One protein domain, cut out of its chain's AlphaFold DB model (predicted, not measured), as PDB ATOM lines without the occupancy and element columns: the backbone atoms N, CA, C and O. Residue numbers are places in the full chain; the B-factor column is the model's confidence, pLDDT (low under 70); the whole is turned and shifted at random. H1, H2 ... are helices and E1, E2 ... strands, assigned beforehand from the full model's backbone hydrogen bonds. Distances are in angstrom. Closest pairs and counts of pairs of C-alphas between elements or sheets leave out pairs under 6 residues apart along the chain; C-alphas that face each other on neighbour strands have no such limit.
ATOM      1  N   ASN A 162     175.215 166.967 154.089       94.62
ATOM      2  CA  ASN A 162     174.444 168.163 154.458       94.62
ATOM      3  C   ASN A 162     175.175 169.492 154.165       94.62
ATOM      4  O   ASN A 162     175.169 170.404 154.992       94.62
ATOM      5  N   ILE A 163     175.837 169.582 153.006       92.25
ATOM      6  CA  ILE A 163     176.591 170.768 152.584       92.25
ATOM      7  C   ILE A 163     175.597 171.786 152.026       92.25
ATOM      8  O   ILE A 163     175.317 171.816 150.831       92.25
ATOM      9  N   VAL A 164     174.991 172.572 152.917       91.00
ATOM     10  CA  VAL A 164     173.900 173.492 152.565       91.00
ATOM     11  C   VAL A 164     174.124 174.855 153.225       91.00
ATOM     12  O   VAL A 164     174.369 174.918 154.438       91.00
ATOM     13  N   PRO A 165     174.005 175.966 152.474       87.81
ATOM     14  CA  PRO A 165     173.982 177.296 153.047       87.81
ATOM     15  C   PRO A 165     172.584 177.547 153.618       87.81
ATOM     16  O   PRO A 165     171.575 177.442 152.925       87.81
ATOM     17  N   SER A 166     172.517 177.876 154.899       82.25
ATOM     18  CA  SER A 166     171.294 178.307 155.567       82.25
ATOM     19  C   SER A 166     171.354 179.818 155.803       82.25
ATOM     20  O   SER A 166     172.397 180.318 156.246       82.25
ATOM     21  N   PRO A 167     170.268 180.566 155.532       73.00
ATOM     22  CA  PRO A 167     170.182 181.950 155.977       73.00
ATOM     23  C   PRO A 167     170.311 181.961 157.501       73.00
ATOM     24  O   PRO A 167     169.671 181.153 158.182       73.00
ATOM     25  N   SER A 168     171.177 182.817 158.048       63.53
ATOM     26  CA  SER A 168     171.300 182.901 159.502       63.53
ATOM     27  C   SER A 168     169.952 183.329 160.081       63.53
ATOM     28  O   SER A 168     169.446 184.401 159.742       63.53
ATOM     29  N   LEU A 169     169.385 182.518 160.975       54.62
ATOM     30  CA  LEU A 169     168.392 183.020 161.918       54.62
ATOM     31  C   LEU A 169     169.049 184.191 162.662       54.62
ATOM     32  O   LEU A 169     170.247 184.148 162.946       54.62
ATOM     33  N   THR A 170     168.289 185.260 162.868       54.62
ATOM     34  CA  THR A 170     168.717 186.549 163.425       54.62
ATOM     35  C   THR A 170     169.699 186.415 164.601       54.62
ATOM     36  O   THR A 170     169.672 185.448 165.363       54.62
ATOM     37  N   SER A 171     170.583 187.407 164.748       50.97
ATOM     38  CA  SER A 171     171.723 187.476 165.686       50.97
ATOM     39  C   SER A 171     171.420 187.185 167.166       50.97
ATOM     40  O   SER A 171     172.352 187.002 167.950       50.97
ATOM     41  N   GLU A 172     170.151 187.069 167.554       52.25
ATOM     42  CA  GLU A 172     169.697 186.716 168.902       52.25
ATOM     43  C   GLU A 172     170.112 185.292 169.328       52.25
ATOM     44  O   GLU A 172     170.248 185.021 170.518       52.25
ATOM     45  N   GLY A 173     170.408 184.387 168.385       47.88
ATOM     46  CA  GLY A 173     170.818 183.005 168.687       47.88
ATOM     47  C   GLY A 173     172.309 182.784 168.994       47.88
ATOM     48  O   GLY A 173     172.688 181.679 169.382       47.88
ATOM     49  N   CYS A 174     173.178 183.785 168.807       47.62
ATOM     50  CA  CYS A 174     174.635 183.627 168.975       47.62
ATOM     51  C   CYS A 174     175.174 184.050 170.353       47.62
ATOM     52  O   CYS A 174     176.328 183.749 170.664       47.62
ATOM     53  N   ALA A 175     174.380 184.753 171.168       49.59
ATOM     54  CA  ALA A 175     174.865 185.363 172.407       49.59
ATOM     55  C   ALA A 175     174.966 184.379 173.593       49.59
ATOM     56  O   ALA A 175     175.902 184.483 174.385       49.59
ATOM     57  N   ASP A 176     174.096 183.366 173.680       45.03
ATOM     58  CA  ASP A 176     174.003 182.503 174.870       45.03
ATOM     59  C   ASP A 176     174.647 181.126 174.674       45.03
ATOM     60  O   ASP A 176     174.023 180.082 174.465       45.03
ATOM     61  N   ASN A 177     175.972 181.127 174.777       46.88
ATOM     62  CA  ASN A 177     176.833 179.976 174.535       46.88
ATOM     63  C   ASN A 177     176.943 179.021 175.746       46.88
ATOM     64  O   ASN A 177     178.053 178.676 176.172       46.88
ATOM     65  N   THR A 178     175.810 178.586 176.318       44.53
ATOM     66  CA  THR A 178     175.821 177.595 177.418       44.53
ATOM     67  C   THR A 178     174.872 176.402 177.315       44.53
ATOM     68  O   THR A 178     175.133 175.449 178.042       44.53
ATOM     69  N   SER A 179     173.842 176.346 176.451       44.84
ATOM     70  CA  SER A 179     172.813 175.295 176.652       44.84
ATOM     71  C   SER A 179     172.334 174.442 175.473       44.84
ATOM     72  O   SER A 179     171.724 173.410 175.745       44.84
ATOM     73  N   THR A 180     172.593 174.733 174.199       42.06
ATOM     74  CA  THR A 180     172.010 173.886 173.134       42.06
ATOM     75  C   THR A 180     172.975 173.611 171.988       42.06
ATOM     76  O   THR A 180     173.214 174.443 171.127       42.06
ATOM     77  N   ARG A 181     173.503 172.377 171.987       46.78
ATOM     78  CA  ARG A 181     174.163 171.688 170.863       46.78
ATOM     79  C   ARG A 181     175.371 172.396 170.232       46.78
ATOM     80  O   ARG A 181     175.400 172.591 169.034       46.78
ATOM     81  N   GLY A 182     176.423 172.672 171.003       44.44
ATOM     82  CA  GLY A 182     177.818 172.549 170.534       44.44
ATOM     83  C   GLY A 182     178.304 173.338 169.301       44.44
ATOM     84  O   GLY A 182     179.420 173.065 168.859       44.44
ATOM     85  N   ILE A 183     177.552 174.299 168.754       44.03
ATOM     86  CA  ILE A 183     177.993 175.128 167.622       44.03
ATOM     87  C   ILE A 183     179.022 176.139 168.141       44.03
ATOM     88  O   ILE A 183     178.702 177.262 168.524       44.03
ATOM     89  N   ARG A 184     180.294 175.735 168.207       47.00
ATOM     90  CA  ARG A 184     181.388 176.684 168.431       47.00
ATOM     91  C   ARG A 184     181.663 177.380 167.110       47.00
ATOM     92  O   ARG A 184     182.156 176.751 166.178       47.00
ATOM     93  N   CYS A 185     181.418 178.685 167.046       48.00
ATOM     94  CA  CYS A 185     182.054 179.496 166.019       48.00
ATOM     95  C   CYS A 185     183.571 179.401 166.235       48.00
ATOM     96  O   CYS A 185     184.125 180.053 167.123       48.00
ATOM     97  N   VAL A 186     184.230 178.549 165.446       51.41
ATOM     98  CA  VAL A 186     185.672 178.260 165.519       51.41
ATOM     99  C   VAL A 186     186.497 179.553 165.468       51.41
ATOM    100  O   VAL A 186     187.546 179.648 166.094       51.41
ATOM    101  N   PHE A 187     185.959 180.591 164.826       50.53
ATOM    102  CA  PHE A 187     186.659 181.836 164.520       50.53
ATOM    103  C   PHE A 187     186.296 183.026 165.422       50.53
ATOM    104  O   PHE A 187     186.928 184.073 165.318       50.53
ATOM    105  N   ASP A 207     176.751 190.973 161.602       58.50
ATOM    106  CA  ASP A 207     177.229 190.849 160.210       58.50
ATOM    107  C   ASP A 207     177.530 189.416 159.721       58.50
ATOM    108  O   ASP A 207     178.116 189.188 158.662       58.50
ATOM    109  N   CYS A 208     177.114 188.399 160.477       57.19
ATOM    110  CA  CYS A 208     177.112 187.018 159.985       57.19
ATOM    111  C   CYS A 208     175.839 186.774 159.159       57.19
ATOM    112  O   CYS A 208     174.789 186.570 159.755       57.19
ATOM    113  N   ARG A 209     175.913 186.762 157.818       65.12
ATOM    114  CA  ARG A 209     174.723 186.550 156.961       65.12
ATOM    115  C   ARG A 209     174.447 185.091 156.588       65.12
ATOM    116  O   ARG A 209     173.302 184.750 156.294       65.12
ATOM    117  N   TYR A 210     175.462 184.224 156.609       72.25
ATOM    118  CA  TYR A 210     175.326 182.843 156.140       72.25
ATOM    119  C   TYR A 210     175.875 181.831 157.147       72.25
ATOM    120  O   TYR A 210     176.943 182.009 157.740       72.25
ATOM    121  N   LEU A 211     175.127 180.747 157.325       82.81
ATOM    122  CA  LEU A 211     175.533 179.567 158.076       82.81
ATOM    123  C   LEU A 211     175.783 178.443 157.070       82.81
ATOM    124  O   LEU A 211     174.867 178.069 156.344       82.81
ATOM    125  N   LEU A 212     176.995 177.894 157.017       87.38
ATOM    126  CA  LEU A 212     177.263 176.699 156.221       87.38
ATOM    127  C   LEU A 212     177.149 175.477 157.125       87.38
ATOM    128  O   LEU A 212     177.870 175.359 158.120       87.38
ATOM    129  N   SER A 213     176.218 174.590 156.789       90.81
ATOM    130  CA  SER A 213     176.121 173.277 157.424       90.81
ATOM    131  C   SER A 213     177.059 172.307 156.716       90.81
ATOM    132  O   SER A 213     177.169 172.349 155.495       90.81
ATOM    133  N   ILE A 214     177.754 171.475 157.492       91.06
ATOM    134  CA  ILE A 214     178.590 170.368 157.021       91.06
ATOM    135  C   ILE A 214     178.374 169.200 157.981       91.06
ATOM    136  O   ILE A 214     178.756 169.229 159.158       91.06
ATOM    137  N   GLY A 215     177.705 168.173 157.480       91.69
ATOM    138  CA  GLY A 215     177.164 167.071 158.252       91.69
ATOM    139  C   GLY A 215     176.257 167.568 159.370       91.69
ATOM    140  O   GLY A 215     175.291 168.302 159.154       91.69
ATOM    141  N   ARG A 216     176.585 167.172 160.600       89.75
ATOM    142  CA  ARG A 216     175.886 167.617 161.820       89.75
ATOM    143  C   ARG A 216     176.441 168.906 162.415       89.75
ATOM    144  O   ARG A 216     175.937 169.371 163.436       89.75
ATOM    145  N   SER A 217     177.504 169.435 161.825       86.56
ATOM    146  CA  SER A 217     178.144 170.661 162.274       86.56
ATOM    147  C   SER A 217     177.674 171.829 161.424       86.56
ATOM    148  O   SER A 217     177.271 171.663 160.277       86.56
ATOM    149  N   ALA A 218     177.749 173.027 161.982       83.88
ATOM    150  CA  ALA A 218     177.513 174.246 161.237       83.88
ATOM    151  C   ALA A 218     178.537 175.292 161.670       83.88
ATOM    152  O   ALA A 218     178.967 175.302 162.828       83.88
ATOM    153  N   PHE A 219     178.942 176.163 160.756       78.00
ATOM    154  CA  PHE A 219     179.797 177.294 161.091       78.00
ATOM    155  C   PHE A 219     179.385 178.540 160.327       78.00
ATOM    156  O   PHE A 219     178.877 178.503 159.207       78.00
ATOM    157  N   HIS A 220     179.592 179.669 160.992       74.44
ATOM    158  CA  HIS A 220     179.263 180.967 160.442       74.44
ATOM    159  C   HIS A 220     180.297 181.371 159.406       74.44
ATOM    160  O   HIS A 220     181.496 181.409 159.694       74.44
ATOM    161  N   ILE A 221     179.797 181.745 158.237       69.62
ATOM    162  CA  ILE A 221     180.560 182.454 157.229       69.62
ATOM    163  C   ILE A 221     180.252 183.937 157.420       69.62
ATOM    164  O   ILE A 221     179.121 184.395 157.229       69.62
ATOM    165  N   ARG A 222     181.261 184.695 157.850       65.38
ATOM    166  CA  ARG A 222     181.149 186.150 157.955       65.38
ATOM    167  C   ARG A 222     181.256 186.758 156.568       65.38
ATOM    168  O   ARG A 222     182.255 186.567 155.883       65.38
ATOM    169  N   THR A 223     180.244 187.526 156.193       55.28
ATOM    170  CA  THR A 223     180.303 188.425 155.041       55.28
ATOM    171  C   THR A 223     180.609 189.818 155.572       55.28
ATOM    172  O   THR A 223     179.820 190.313 156.371       55.28
ATOM    173  N   PRO A 224     181.734 190.447 155.213       52.94
ATOM    174  CA  PRO A 224     182.062 191.765 155.747       52.94
ATOM    175  C   PRO A 224     181.108 192.856 155.222       52.94
ATOM    176  O   PRO A 224     180.800 192.875 154.032       52.94
ATOM    177  N   ASN A 225     180.723 193.811 156.082       52.75
ATOM    178  CA  ASN A 225     180.077 195.081 155.699       52.75
ATOM    179  C   ASN A 225     181.017 196.115 155.055       52.75
ATOM    180  O   ASN A 225     180.549 197.191 154.689       52.75
ATOM    181  N   SER A 226     182.333 195.882 154.962       51.41
ATOM    182  CA  SER A 226     183.270 196.927 154.517       51.41
ATOM    183  C   SER A 226     183.731 196.741 153.072       51.41
ATOM    184  O   SER A 226     184.022 195.636 152.623       51.41
ATOM    185  N   ALA A 227     183.837 197.863 152.358       57.28
ATOM    186  CA  ALA A 227     184.150 197.962 150.932       57.28
ATOM    187  C   ALA A 227     185.541 197.436 150.506       57.28
ATOM    188  O   ALA A 227     185.856 197.495 149.323       57.28
ATOM    189  N   ASN A 228     186.373 196.936 151.434       56.41
ATOM    190  CA  ASN A 228     187.808 196.723 151.201       56.41
ATOM    191  C   ASN A 228     188.346 195.317 151.542       56.41
ATOM    192  O   ASN A 228     189.558 195.137 151.488       56.41
ATOM    193  N   ASN A 229     187.512 194.325 151.885       51.28
ATOM    194  CA  ASN A 229     187.997 192.964 152.170       51.28
ATOM    195  C   ASN A 229     187.520 191.952 151.124       51.28
ATOM    196  O   ASN A 229     186.328 191.873 150.829       51.28
ATOM    197  N   GLU A 230     188.464 191.158 150.611       54.59
ATOM    198  CA  GLU A 230     188.227 190.099 149.633       54.59
ATOM    199  C   GLU A 230     187.201 189.085 150.156       54.59
ATOM    200  O   GLU A 230     187.282 188.548 151.262       54.59
ATOM    201  N   HIS A 231     186.165 188.895 149.349       60.59
ATOM    202  CA  HIS A 231     184.986 188.108 149.661       60.59
ATOM    203  C   HIS A 231     185.311 186.606 149.659       60.59
ATOM    204  O   HIS A 231     186.136 186.157 148.861       60.59
ATOM    205  N   ILE A 232     184.559 185.788 150.417       66.81
ATOM    206  CA  ILE A 232     184.264 184.450 149.881       66.81
ATOM    207  C   ILE A 232     183.511 184.723 148.592       66.81
ATOM    208  O   ILE A 232     182.365 185.181 148.608       66.81
ATOM    209  N   SER A 233     184.207 184.552 147.476       77.12
ATOM    210  CA  SER A 233     183.612 184.771 146.175       77.12
ATOM    211  C   SER A 233     182.414 183.836 146.047       77.12
ATOM    212  O   SER A 233     182.443 182.698 146.521       77.12
ATOM    213  N   LEU A 234     181.350 184.296 145.389       79.50
ATOM    214  CA  LEU A 234     180.240 183.411 145.027       79.50
ATOM    215  C   LEU A 234     180.755 182.158 144.301       79.50
ATOM    216  O   LEU A 234     180.201 181.087 144.489       79.50
ATOM    217  N   ALA A 235     181.874 182.276 143.578       83.75
ATOM    218  CA  ALA A 235     182.586 181.158 142.973       83.75
ATOM    219  C   ALA A 235     183.159 180.152 143.994       83.75
ATOM    220  O   ALA A 235     183.119 178.954 143.745       83.75
ATOM    221  N   ALA A 236     183.694 180.591 145.136       83.81
ATOM    222  CA  ALA A 236     184.157 179.681 146.188       83.81
ATOM    223  C   ALA A 236     182.985 178.967 146.878       83.81
ATOM    224  O   ALA A 236     183.075 177.772 147.149       83.81
ATOM    225  N   LEU A 237     181.874 179.675 147.115       84.31
ATOM    226  CA  LEU A 237     180.660 179.050 147.641       84.31
ATOM    227  C   LEU A 237     180.096 178.025 146.649       84.31
ATOM    228  O   LEU A 237     179.807 176.906 147.050       84.31
ATOM    229  N   ASP A 238     180.005 178.377 145.369       88.75
ATOM    230  CA  ASP A 238     179.565 177.482 144.294       88.75
ATOM    231  C   ASP A 238     180.411 176.198 144.235       88.75
ATOM    232  O   ASP A 238     179.862 175.098 144.263       88.75
ATOM    233  N   LYS A 239     181.745 176.316 144.317       90.62
ATOM    234  CA  LYS A 239     182.652 175.157 144.422       90.62
ATOM    235  C   LYS A 239     182.358 174.273 145.638       90.62
ATOM    236  O   LYS A 239     182.343 173.054 145.513       90.62
ATOM    237  N   ILE A 240     182.112 174.866 146.810       89.00
ATOM    238  CA  ILE A 240     181.764 174.109 148.027       89.00
ATOM    239  C   ILE A 240     180.438 173.363 147.843       89.00
ATOM    240  O   ILE A 240     180.314 172.219 148.274       89.00
ATOM    241  N   LEU A 241     179.446 173.984 147.203       89.81
ATOM    242  CA  LEU A 241     178.163 173.331 146.933       89.81
ATOM    243  C   LEU A 241     178.307 172.201 145.911       89.81
ATOM    244  O   LEU A 241     177.682 171.155 146.079       89.81
ATOM    245  N   HIS A 242     179.183 172.369 144.920       92.00
ATOM    246  CA  HIS A 242     179.465 171.344 143.920       92.00
ATOM    247  C   HIS A 242     180.053 170.061 144.528       92.00
ATOM    248  O   HIS A 242     179.703 168.962 144.107       92.00
ATOM    249  N   ILE A 243     180.848 170.167 145.597       89.50
ATOM    250  CA  ILE A 243     181.321 169.001 146.370       89.50
ATOM    251  C   ILE A 243     180.144 168.201 146.948       89.50
ATOM    252  O   ILE A 243     180.189 166.974 147.030       89.50
ATOM    253  N   GLY A 244     179.053 168.873 147.330       88.56
ATOM    254  CA  GLY A 244     177.815 168.195 147.713       88.56
ATOM    255  C   GLY A 244     177.286 167.298 146.589       88.56
ATOM    256  O   GLY A 244     176.894 166.156 146.841       88.56
ATOM    257  N   ASP A 245     177.332 167.773 145.345       90.62
ATOM    258  CA  ASP A 245     176.934 166.993 144.172       90.62
ATOM    259  C   ASP A 245     177.895 165.831 143.876       90.62
ATOM    260  O   ASP A 245     177.442 164.774 143.425       90.62
ATOM    261  N   GLU A 246     179.178 165.939 144.224       91.50
ATOM    262  CA  GLU A 246     180.117 164.813 144.112       91.50
ATOM    263  C   GLU A 246     179.703 163.620 144.986       91.50
ATOM    264  O   GLU A 246     179.812 162.475 144.545       91.50
ATOM    265  N   TYR A 247     179.124 163.843 146.174       90.06
ATOM    266  CA  TYR A 247     178.560 162.751 146.985       90.06
ATOM    267  C   TYR A 247     177.337 162.090 146.335       90.06
ATOM    268  O   TYR A 247     177.041 160.928 146.631       90.06
ATOM    269  N   LYS A 248     176.623 162.789 145.441       91.00
ATOM    270  CA  LYS A 248     175.569 162.155 144.632       91.00
ATOM    271  C   LYS A 248     176.183 161.263 143.561       91.00
ATOM    272  O   LYS A 248     175.670 160.171 143.317       91.00
ATOM    273  N   GLN A 249     177.262 161.720 142.935       91.88
ATOM    274  CA  GLN A 249     177.908 160.996 141.845       91.88
ATOM    275  C   GLN A 249     178.717 159.804 142.340       91.88
ATOM    276  O   GLN A 249     178.627 158.753 141.720       91.88
ATOM    277  N   ALA A 250     179.450 159.922 143.448       92.38
ATOM    278  CA  ALA A 250     180.337 158.888 143.980       92.38
ATOM    279  C   ALA A 250     180.248 158.809 145.521       92.38
ATOM    280  O   ALA A 250     181.162 159.238 146.228       92.38
ATOM    281  N   PRO A 251     179.160 158.242 146.078       92.12
ATOM    282  CA  PRO A 251     178.884 158.273 147.521       92.12
ATOM    283  C   PRO A 251     179.907 157.536 148.399       92.12
ATOM    284  O   PRO A 251     179.895 157.707 149.615       92.12
ATOM    285  N   GLY A 252     180.780 156.710 147.813       90.25
ATOM    286  CA  GLY A 252     181.878 156.035 148.513       90.25
ATOM    287  C   GLY A 252     183.245 156.712 148.355       90.25
ATOM    288  O   GLY A 252     184.240 156.185 148.860       90.25
ATOM    289  N   ARG A 253     183.345 157.830 147.621       89.56
ATOM    290  CA  ARG A 253     184.631 158.468 147.305       89.56
ATOM    291  C   ARG A 253     185.138 159.280 148.495       89.56
ATOM    292  O   ARG A 253     184.551 160.280 148.879       89.56
ATOM    293  N   ARG A 254     186.288 158.881 149.045       86.12
ATOM    294  CA  ARG A 254     186.934 159.590 150.168       86.12
ATOM    295  C   ARG A 254     187.763 160.807 149.749       86.12
ATOM    296  O   ARG A 254     188.031 161.663 150.583       86.12
ATOM    297  N   ALA A 255     188.171 160.887 148.479       80.06
ATOM    298  CA  ALA A 255     188.989 161.993 147.964       80.06
ATOM    299  C   ALA A 255     188.286 163.358 148.083       80.06
ATOM    300  O   ALA A 255     188.943 164.344 148.398       80.06
ATOM    301  N   VAL A 256     186.952 163.369 147.975       78.00
ATOM    302  CA  VAL A 256     186.069 164.544 148.111       78.00
ATOM    303  C   VAL A 256     186.333 165.327 149.409       78.00
ATOM    304  O   VAL A 256     186.193 166.547 149.465       78.00
ATOM    305  N   CYS A 257     186.775 164.649 150.473       78.75
ATOM    306  CA  CYS A 257     187.129 165.302 151.732       78.75
ATOM    307  C   CYS A 257     188.391 166.166 151.664       78.75
ATOM    308  O   CYS A 257     188.468 167.163 152.379       78.75
ATOM    309  N   GLY A 258     189.382 165.789 150.854       87.06
ATOM    310  CA  GLY A 258     190.608 166.574 150.700       87.06
ATOM    311  C   GLY A 258     190.313 167.921 150.047       87.06
ATOM    312  O   GLY A 258     190.670 168.962 150.595       87.06
ATOM    313  N   ASP A 259     189.568 167.887 148.942       87.56
ATOM    314  CA  ASP A 259     189.213 169.077 148.166       87.56
ATOM    315  C   ASP A 259     188.293 170.015 148.957       87.56
ATOM    316  O   ASP A 259     188.525 171.225 149.008       87.56
ATOM    317  N   LEU A 260     187.302 169.461 149.670       88.25
ATOM    318  CA  LEU A 260     186.451 170.243 150.570       88.25
ATOM    319  C   LEU A 260     187.259 170.920 151.671       88.25
ATOM    320  O   LEU A 260     187.028 172.086 151.981       88.25
ATOM    321  N   PHE A 261     188.192 170.193 152.284       91.31
ATOM    322  CA  PHE A 261     189.021 170.742 153.343       91.31
ATOM    323  C   PHE A 261     189.861 171.925 152.851       91.31
ATOM    324  O   PHE A 261     189.833 172.973 153.501       91.31
ATOM    325  N   GLU A 262     190.563 171.789 151.722       91.44
ATOM    326  CA  GLU A 262     191.396 172.877 151.196       91.44
ATOM    327  C   GLU A 262     190.540 174.075 150.760       91.44
ATOM    328  O   GLU A 262     190.853 175.203 151.134       91.44
ATOM    329  N   LEU A 263     189.392 173.858 150.103       89.75
ATOM    330  CA  LEU A 263     188.485 174.951 149.722       89.75
ATOM    331  C   LEU A 263     187.929 175.710 150.932       89.75
ATOM    332  O   LEU A 263     187.898 176.942 150.937       89.75
ATOM    333  N   LEU A 264     187.503 174.996 151.978       87.12
ATOM    334  CA  LEU A 264     187.036 175.620 153.219       87.12
ATOM    335  C   LEU A 264     188.151 176.386 153.923       87.12
ATOM    336  O   LEU A 264     187.916 177.465 154.481       87.12
ATOM    337  N   TYR A 265     189.355 175.821 153.909       88.94
ATOM    338  CA  TYR A 265     190.526 176.415 154.518       88.94
ATOM    339  C   TYR A 265     190.942 177.699 153.807       88.94
ATOM    340  O   TYR A 265     191.022 178.734 154.465       88.94
ATOM    341  N   GLU A 266     191.114 177.667 152.485       87.69
ATOM    342  CA  GLU A 266     191.438 178.836 151.661       87.69
ATOM    343  C   GLU A 266     190.390 179.938 151.818       87.69
ATOM    344  O   GLU A 266     190.726 181.088 152.111       87.69
ATOM    345  N   ALA A 267     189.105 179.583 151.710       83.12
ATOM    346  CA  ALA A 267     188.003 180.528 151.866       83.12
ATOM    347  C   ALA A 267     188.038 181.230 153.234       83.12
ATOM    348  O   ALA A 267     187.745 182.422 153.350       83.12
ATOM    349  N   THR A 268     188.442 180.507 154.276       78.25
ATOM    350  CA  THR A 268     188.544 181.056 155.629       78.25
ATOM    351  C   THR A 268     189.831 181.836 155.861       78.25
ATOM    352  O   THR A 268     189.796 182.867 156.534       78.25
ATOM    353  N   ALA A 269     190.958 181.364 155.327       83.00
ATOM    354  CA  ALA A 269     192.244 182.041 155.416       83.00
ATOM    355  C   ALA A 269     192.156 183.423 154.758       83.00
ATOM    356  O   ALA A 269     192.514 184.411 155.395       83.00
ATOM    357  N   ASN A 270     191.554 183.507 153.568       80.62
ATOM    358  CA  ASN A 270     191.321 184.767 152.854       80.62
ATOM    359  C   ASN A 270     190.364 185.694 153.620       80.62
ATOM    360  O   ASN A 270     190.606 186.890 153.745       80.62
ATOM    361  N   ALA A 271     189.309 185.147 154.237       73.12
ATOM    362  CA  ALA A 271     188.407 185.941 155.075       73.12
ATOM    363  C   ALA A 271     189.074 186.473 156.368       73.12
ATOM    364  O   ALA A 271     188.548 187.392 157.009       73.12
ATOM    365  N   CYS A 272     190.208 185.892 156.782       71.69
ATOM    366  CA  CYS A 272     190.915 186.222 158.023       71.69
ATOM    367  C   CYS A 272     192.273 186.917 157.818       71.69
ATOM    368  O   CYS A 272     192.817 187.454 158.794       71.69
ATOM    369  N   SER A 273     192.823 186.930 156.599       67.06
ATOM    370  CA  SER A 273     194.110 187.548 156.274       67.06
ATOM    371  C   SER A 273     194.047 189.051 156.554       67.06
ATOM    372  O   SER A 273     193.286 189.780 155.929       67.06
ATOM    373  N   GLY A 274     194.796 189.509 157.559       66.25
ATOM    374  CA  GLY A 274     194.776 190.897 158.042       66.25
ATOM    375  C   GLY A 274     194.433 191.049 159.527       66.25
ATOM    376  O   GLY A 274     194.600 192.133 160.083       66.25
ATOM    377  N   ARG A 275     194.005 189.979 160.215       64.50
ATOM    378  CA  ARG A 275     193.794 190.002 161.675       64.50
ATOM    379  C   ARG A 275     194.998 189.423 162.422       64.50
ATOM    380  O   ARG A 275     195.386 188.280 162.203       64.50
ATOM    381  N   VAL A 276     195.522 190.192 163.381       54.25
ATOM    382  CA  VAL A 276     196.756 189.944 164.170       54.25
ATOM    383  C   VAL A 276     196.723 188.652 165.021       54.25
ATOM    384  O   VAL A 276     197.713 188.287 165.644       54.25
ATOM    385  N   SER A 277     195.610 187.910 165.051       65.81
ATOM    386  CA  SER A 277     195.423 186.739 165.920       65.81
ATOM    387  C   SER A 277     194.950 185.467 165.206       65.81
ATOM    388  O   SER A 277     194.418 184.577 165.875       65.81
ATOM    389  N   PHE A 278     195.075 185.360 163.878       70.31
ATOM    390  CA  PHE A 278     194.687 184.130 163.181       70.31
ATOM    391  C   PHE A 278     195.610 182.973 163.585       70.31
ATOM    392  O   PHE A 278     196.787 182.925 163.236       70.31
ATOM    393  N   ARG A 279     195.070 182.028 164.360       82.19
ATOM    394  CA  ARG A 279     195.762 180.798 164.746       82.19
ATOM    395  C   ARG A 279     195.568 179.751 163.664       82.19
ATOM    396  O   ARG A 279     194.739 178.854 163.798       82.19
ATOM    397  N   GLU A 280     196.351 179.888 162.608       84.44
ATOM    398  CA  GLU A 280     196.311 179.045 161.415       84.44
ATOM    399  C   GLU A 280     196.222 177.544 161.736       84.44
ATOM    400  O   GLU A 280     195.291 176.855 161.317       84.44
ATOM    401  N   ASN A 281     197.121 177.054 162.593       86.06
ATOM    402  CA  ASN A 281     197.165 175.646 162.988       86.06
ATOM    403  C   ASN A 281     195.887 175.174 163.707       86.06
ATOM    404  O   ASN A 281     195.442 174.045 163.506       86.06
ATOM    405  N   GLU A 282     195.283 176.026 164.539       85.19
ATOM    406  CA  GLU A 282     194.068 175.693 165.295       85.19
ATOM    407  C   GLU A 282     192.835 175.665 164.380       85.19
ATOM    408  O   GLU A 282     191.998 174.758 164.482       85.19
ATOM    409  N   ALA A 283     192.762 176.608 163.434       83.06
ATOM    410  CA  ALA A 283     191.748 176.642 162.386       83.06
ATOM    411  C   ALA A 283     191.815 175.381 161.515       83.06
ATOM    412  O   ALA A 283     190.823 174.655 161.392       83.06
ATOM    413  N   ARG A 284     193.011 175.072 161.003       88.19
ATOM    414  CA  ARG A 284     193.279 173.914 160.148       88.19
ATOM    415  C   ARG A 284     192.923 172.597 160.839       88.19
ATOM    416  O   ARG A 284     192.172 171.787 160.300       88.19
ATOM    417  N   ALA A 285     193.380 172.411 162.079       88.38
ATOM    418  CA  ALA A 285     193.069 171.221 162.871       88.38
ATOM    419  C   ALA A 285     191.570 171.084 163.186       88.38
ATOM    420  O   ALA A 285     191.057 169.975 163.343       88.38
ATOM    421  N   THR A 286     190.848 172.197 163.313       85.75
ATOM    422  CA  THR A 286     189.406 172.159 163.568       85.75
ATOM    423  C   THR A 286     188.619 171.811 162.313       85.75
ATOM    424  O   THR A 286     187.782 170.917 162.376       85.75
ATOM    425  N   MET A 287     188.931 172.422 161.170       87.62
ATOM    426  CA  MET A 287     188.296 172.079 159.892       87.62
ATOM    427  C   MET A 287     188.525 170.626 159.501       87.62
ATOM    428  O   MET A 287     187.576 169.942 159.129       87.62
ATOM    429  N   LYS A 288     189.757 170.131 159.660       90.62
ATOM    430  CA  LYS A 288     190.082 168.732 159.378       90.62
ATOM    431  C   LYS A 288     189.179 167.780 160.166       90.62
ATOM    432  O   LYS A 288     188.546 166.917 159.575       90.62
ATOM    433  N   ARG A 289     189.031 168.006 161.478       90.25
ATOM    434  CA  ARG A 289     188.130 167.209 162.332       90.25
ATOM    435  C   ARG A 289     186.667 167.286 161.891       90.25
ATOM    436  O   ARG A 289     185.958 166.293 162.006       90.25
ATOM    437  N   LEU A 290     186.206 168.446 161.421       89.62
ATOM    438  CA  LEU A 290     184.835 168.616 160.929       89.62
ATOM    439  C   LEU A 290     184.592 167.803 159.655       89.62
ATOM    440  O   LEU A 290     183.606 167.073 159.585       89.62
ATOM    441  N   VAL A 291     185.503 167.891 158.684       91.56
ATOM    442  CA  VAL A 291     185.417 167.140 157.426       91.56
ATOM    443  C   VAL A 291     185.533 165.633 157.677       91.56
ATOM    444  O   VAL A 291     184.724 164.864 157.167       91.56
ATOM    445  N   GLU A 292     186.459 165.201 158.537       92.19
ATOM    446  CA  GLU A 292     186.590 163.793 158.939       92.19
ATOM    447  C   GLU A 292     185.323 163.271 159.633       92.19
ATOM    448  O   GLU A 292     184.873 162.154 159.364       92.19
ATOM    449  N   GLN A 293     184.714 164.077 160.509       93.00
ATOM    450  CA  GLN A 293     183.465 163.705 161.169       93.00
ATOM    451  C   GLN A 293     182.296 163.632 160.178       93.00
ATOM    452  O   GLN A 293     181.493 162.705 160.272       93.00
ATOM    453  N   MET A 294     182.215 164.553 159.213       93.62
ATOM    454  CA  MET A 294     181.233 164.483 158.128       93.62
ATOM    455  C   MET A 294     181.419 163.206 157.299       93.62
ATOM    456  O   MET A 294     180.447 162.488 157.086       93.62
ATOM    457  N   GLN A 295     182.647 162.865 156.892       94.62
ATOM    458  CA  GLN A 295     182.909 161.628 156.143       94.62
ATOM    459  C   GLN A 295     182.503 160.389 156.934       94.62
ATOM    460  O   GLN A 295     181.935 159.454 156.380       94.62
ATOM    461  N   LYS A 296     182.756 160.376 158.247       94.19
ATOM    462  CA  LYS A 296     182.311 159.285 159.118       94.19
ATOM    463  C   LYS A 296     180.784 159.170 159.151       94.19
ATOM    464  O   LYS A 296     180.258 158.054 159.170       94.19
ATOM    465  N   ASP A 297     180.077 160.298 159.166       94.56
ATOM    466  CA  ASP A 297     178.615 160.330 159.112       94.56
ATOM    467  C   ASP A 297     178.099 159.821 157.751       94.56
ATOM    468  O   ASP A 297     177.157 159.025 157.727       94.56
ATOM    469  N   VAL A 298     178.758 160.194 156.646       95.19
ATOM    470  CA  VAL A 298     178.493 159.685 155.286       95.19
ATOM    471  C   VAL A 298     178.714 158.174 155.205       95.19
ATOM    472  O   VAL A 298     177.785 157.447 154.853       95.19
ATOM    473  N   ASP A 299     179.888 157.680 155.611       94.75
ATOM    474  CA  ASP A 299     180.222 156.249 155.628       94.75
ATOM    475  C   ASP A 299     179.179 155.466 156.450       94.75
ATOM    476  O   ASP A 299     178.678 154.423 156.024       94.75
ATOM    477  N   THR A 300     178.785 156.002 157.611       96.19
ATOM    478  CA  THR A 300     177.757 155.395 158.473       96.19
ATOM    479  C   THR A 300     176.385 155.360 157.798       96.19
ATOM    480  O   THR A 300     175.645 154.388 157.971       96.19
ATOM    481  N   ALA A 301     176.010 156.409 157.063       96.69
ATOM    482  CA  ALA A 301     174.740 156.473 156.351       96.69
ATOM    483  C   ALA A 301     174.703 155.481 155.180       96.69
ATOM    484  O   ALA A 301     173.736 154.731 155.059       96.69
ATOM    485  N   VAL A 302     175.774 155.410 154.386       96.31
ATOM    486  CA  VAL A 302     175.905 154.477 153.254       96.31
ATOM    487  C   VAL A 302     175.889 153.020 153.724       96.31
ATOM    488  O   VAL A 302     175.190 152.196 153.141       96.31
ATOM    489  N   VAL A 303     176.586 152.686 154.818       95.88
ATOM    490  CA  VAL A 303     176.606 151.313 155.364       95.88
ATOM    491  C   VAL A 303     175.212 150.816 155.763       95.88
ATOM    492  O   VAL A 303     174.950 149.616 155.675       95.88
ATOM    493  N   LYS A 304     174.317 151.720 156.175       96.81
ATOM    494  CA  LYS A 304     172.939 151.393 156.568       96.81
ATOM    495  C   LYS A 304     171.999 151.164 155.388       96.81
ATOM    496  O   LYS A 304     170.889 150.686 155.615       96.81
ATOM    497  N   VAL A 305     172.399 151.502 154.162       97.44
ATOM    498  CA  VAL A 305     171.583 151.240 152.973       97.44
ATOM    499  C   VAL A 305     171.706 149.753 152.622       97.44
ATOM    500  O   VAL A 305     172.812 149.285 152.344       97.44
TER     501      VAL A 305
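AT A GLANCE: This is residues 162 to 187 and 207 to 305 of the 321 residues of an uncharacterized protein of Cylindrobasidium torrendii FP15055 ss-10 (UniProt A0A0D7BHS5). Three helices, each running back along the one before, make a curved wall with H2 in its middle, and a small three-stranded sheet lies across the hollow side between H1 and H3, only loosely held by them. A long loop, residues 168 to 187, swings out beyond the sheet, and its residues 175 to 180 stick out free. The printed part has 125 residues, with three named strands followed by three named helices, E1 E2 E3 H1 H2 H3; the sheet order is E1 - E2 - E3, antiparallel, and the class is mostly helix. It is compact, with a radius of gyration of the C-alphas of 15.1 A and spans of 45 by 34 by 27 A.

HOW THE PARTS SIT: E1, residues 164 to 167, is an edge strand and the antiparallel neighbour of E2, residues 210 to 214, at 151 degrees; N 166 and O 211 are within hydrogen-bond range at 2.8 A. E2 forms a hairpin with E3, residues 217 to 221, the other edge strand, at 150 degrees, with N 214 and O 217 at 2.8 A. H1, residues 234 to 249, only grazes the sheet with residues 237 to 244; the closest C-alphas of E1 and H1, Val 164 and Leu 241, are 7.1 A apart. H1 and H2, residues 256 to 272, touch as a helical hairpin, opposite ways at a shallow tilt of 15 degrees, with C-alphas of Ile 240 and Leu 260 closest at 6.6 A. H2 is not on the sheet. H2 and H3, residues 280 to 303, also form a helical hairpin and touch, opposite ways at a shallow tilt of 32 degrees, with C-alphas of Cys 257 and Val 291 closest at 6.2 A. H3 only grazes the sheet with residues 290 to 295; the closest C-alphas of E2 and H3, Ile 214 and Met 294, are 6.5 A apart. H1 and H3 are apart. Every O i to N i+4 pair is within hydrogen-bond range in H2 and H3, and 10 of 12 are in H1.

IN THESE COORDINATES: E1 begins at C-alpha 164, (173.900, 173.492, 152.565). E2 is 12.9 A long and E3 13.1 A. H1 begins at C-alpha 234, (180.240, 183.411, 145.027), and is 22.8 A long; H2 is 24.3 A long. H3, the longest helix at 34.6 A, ends at C-alpha 303, (176.606, 151.313, 155.364).

THE WHOLE: The two C-alphas farthest apart, Ala 227 and Val 305, are 48.4 A apart. Residues 188 to 206 are not printed, and C-alphas 187 and 207 are 13.7 A apart across the cut. The link E3 to H1 is long, with 12 residues. The mean pLDDT of the printed part is 76.8; 40 residues are under 70: residues 168 to 187, 207 to 209, 221 to 232 and 273 to 277.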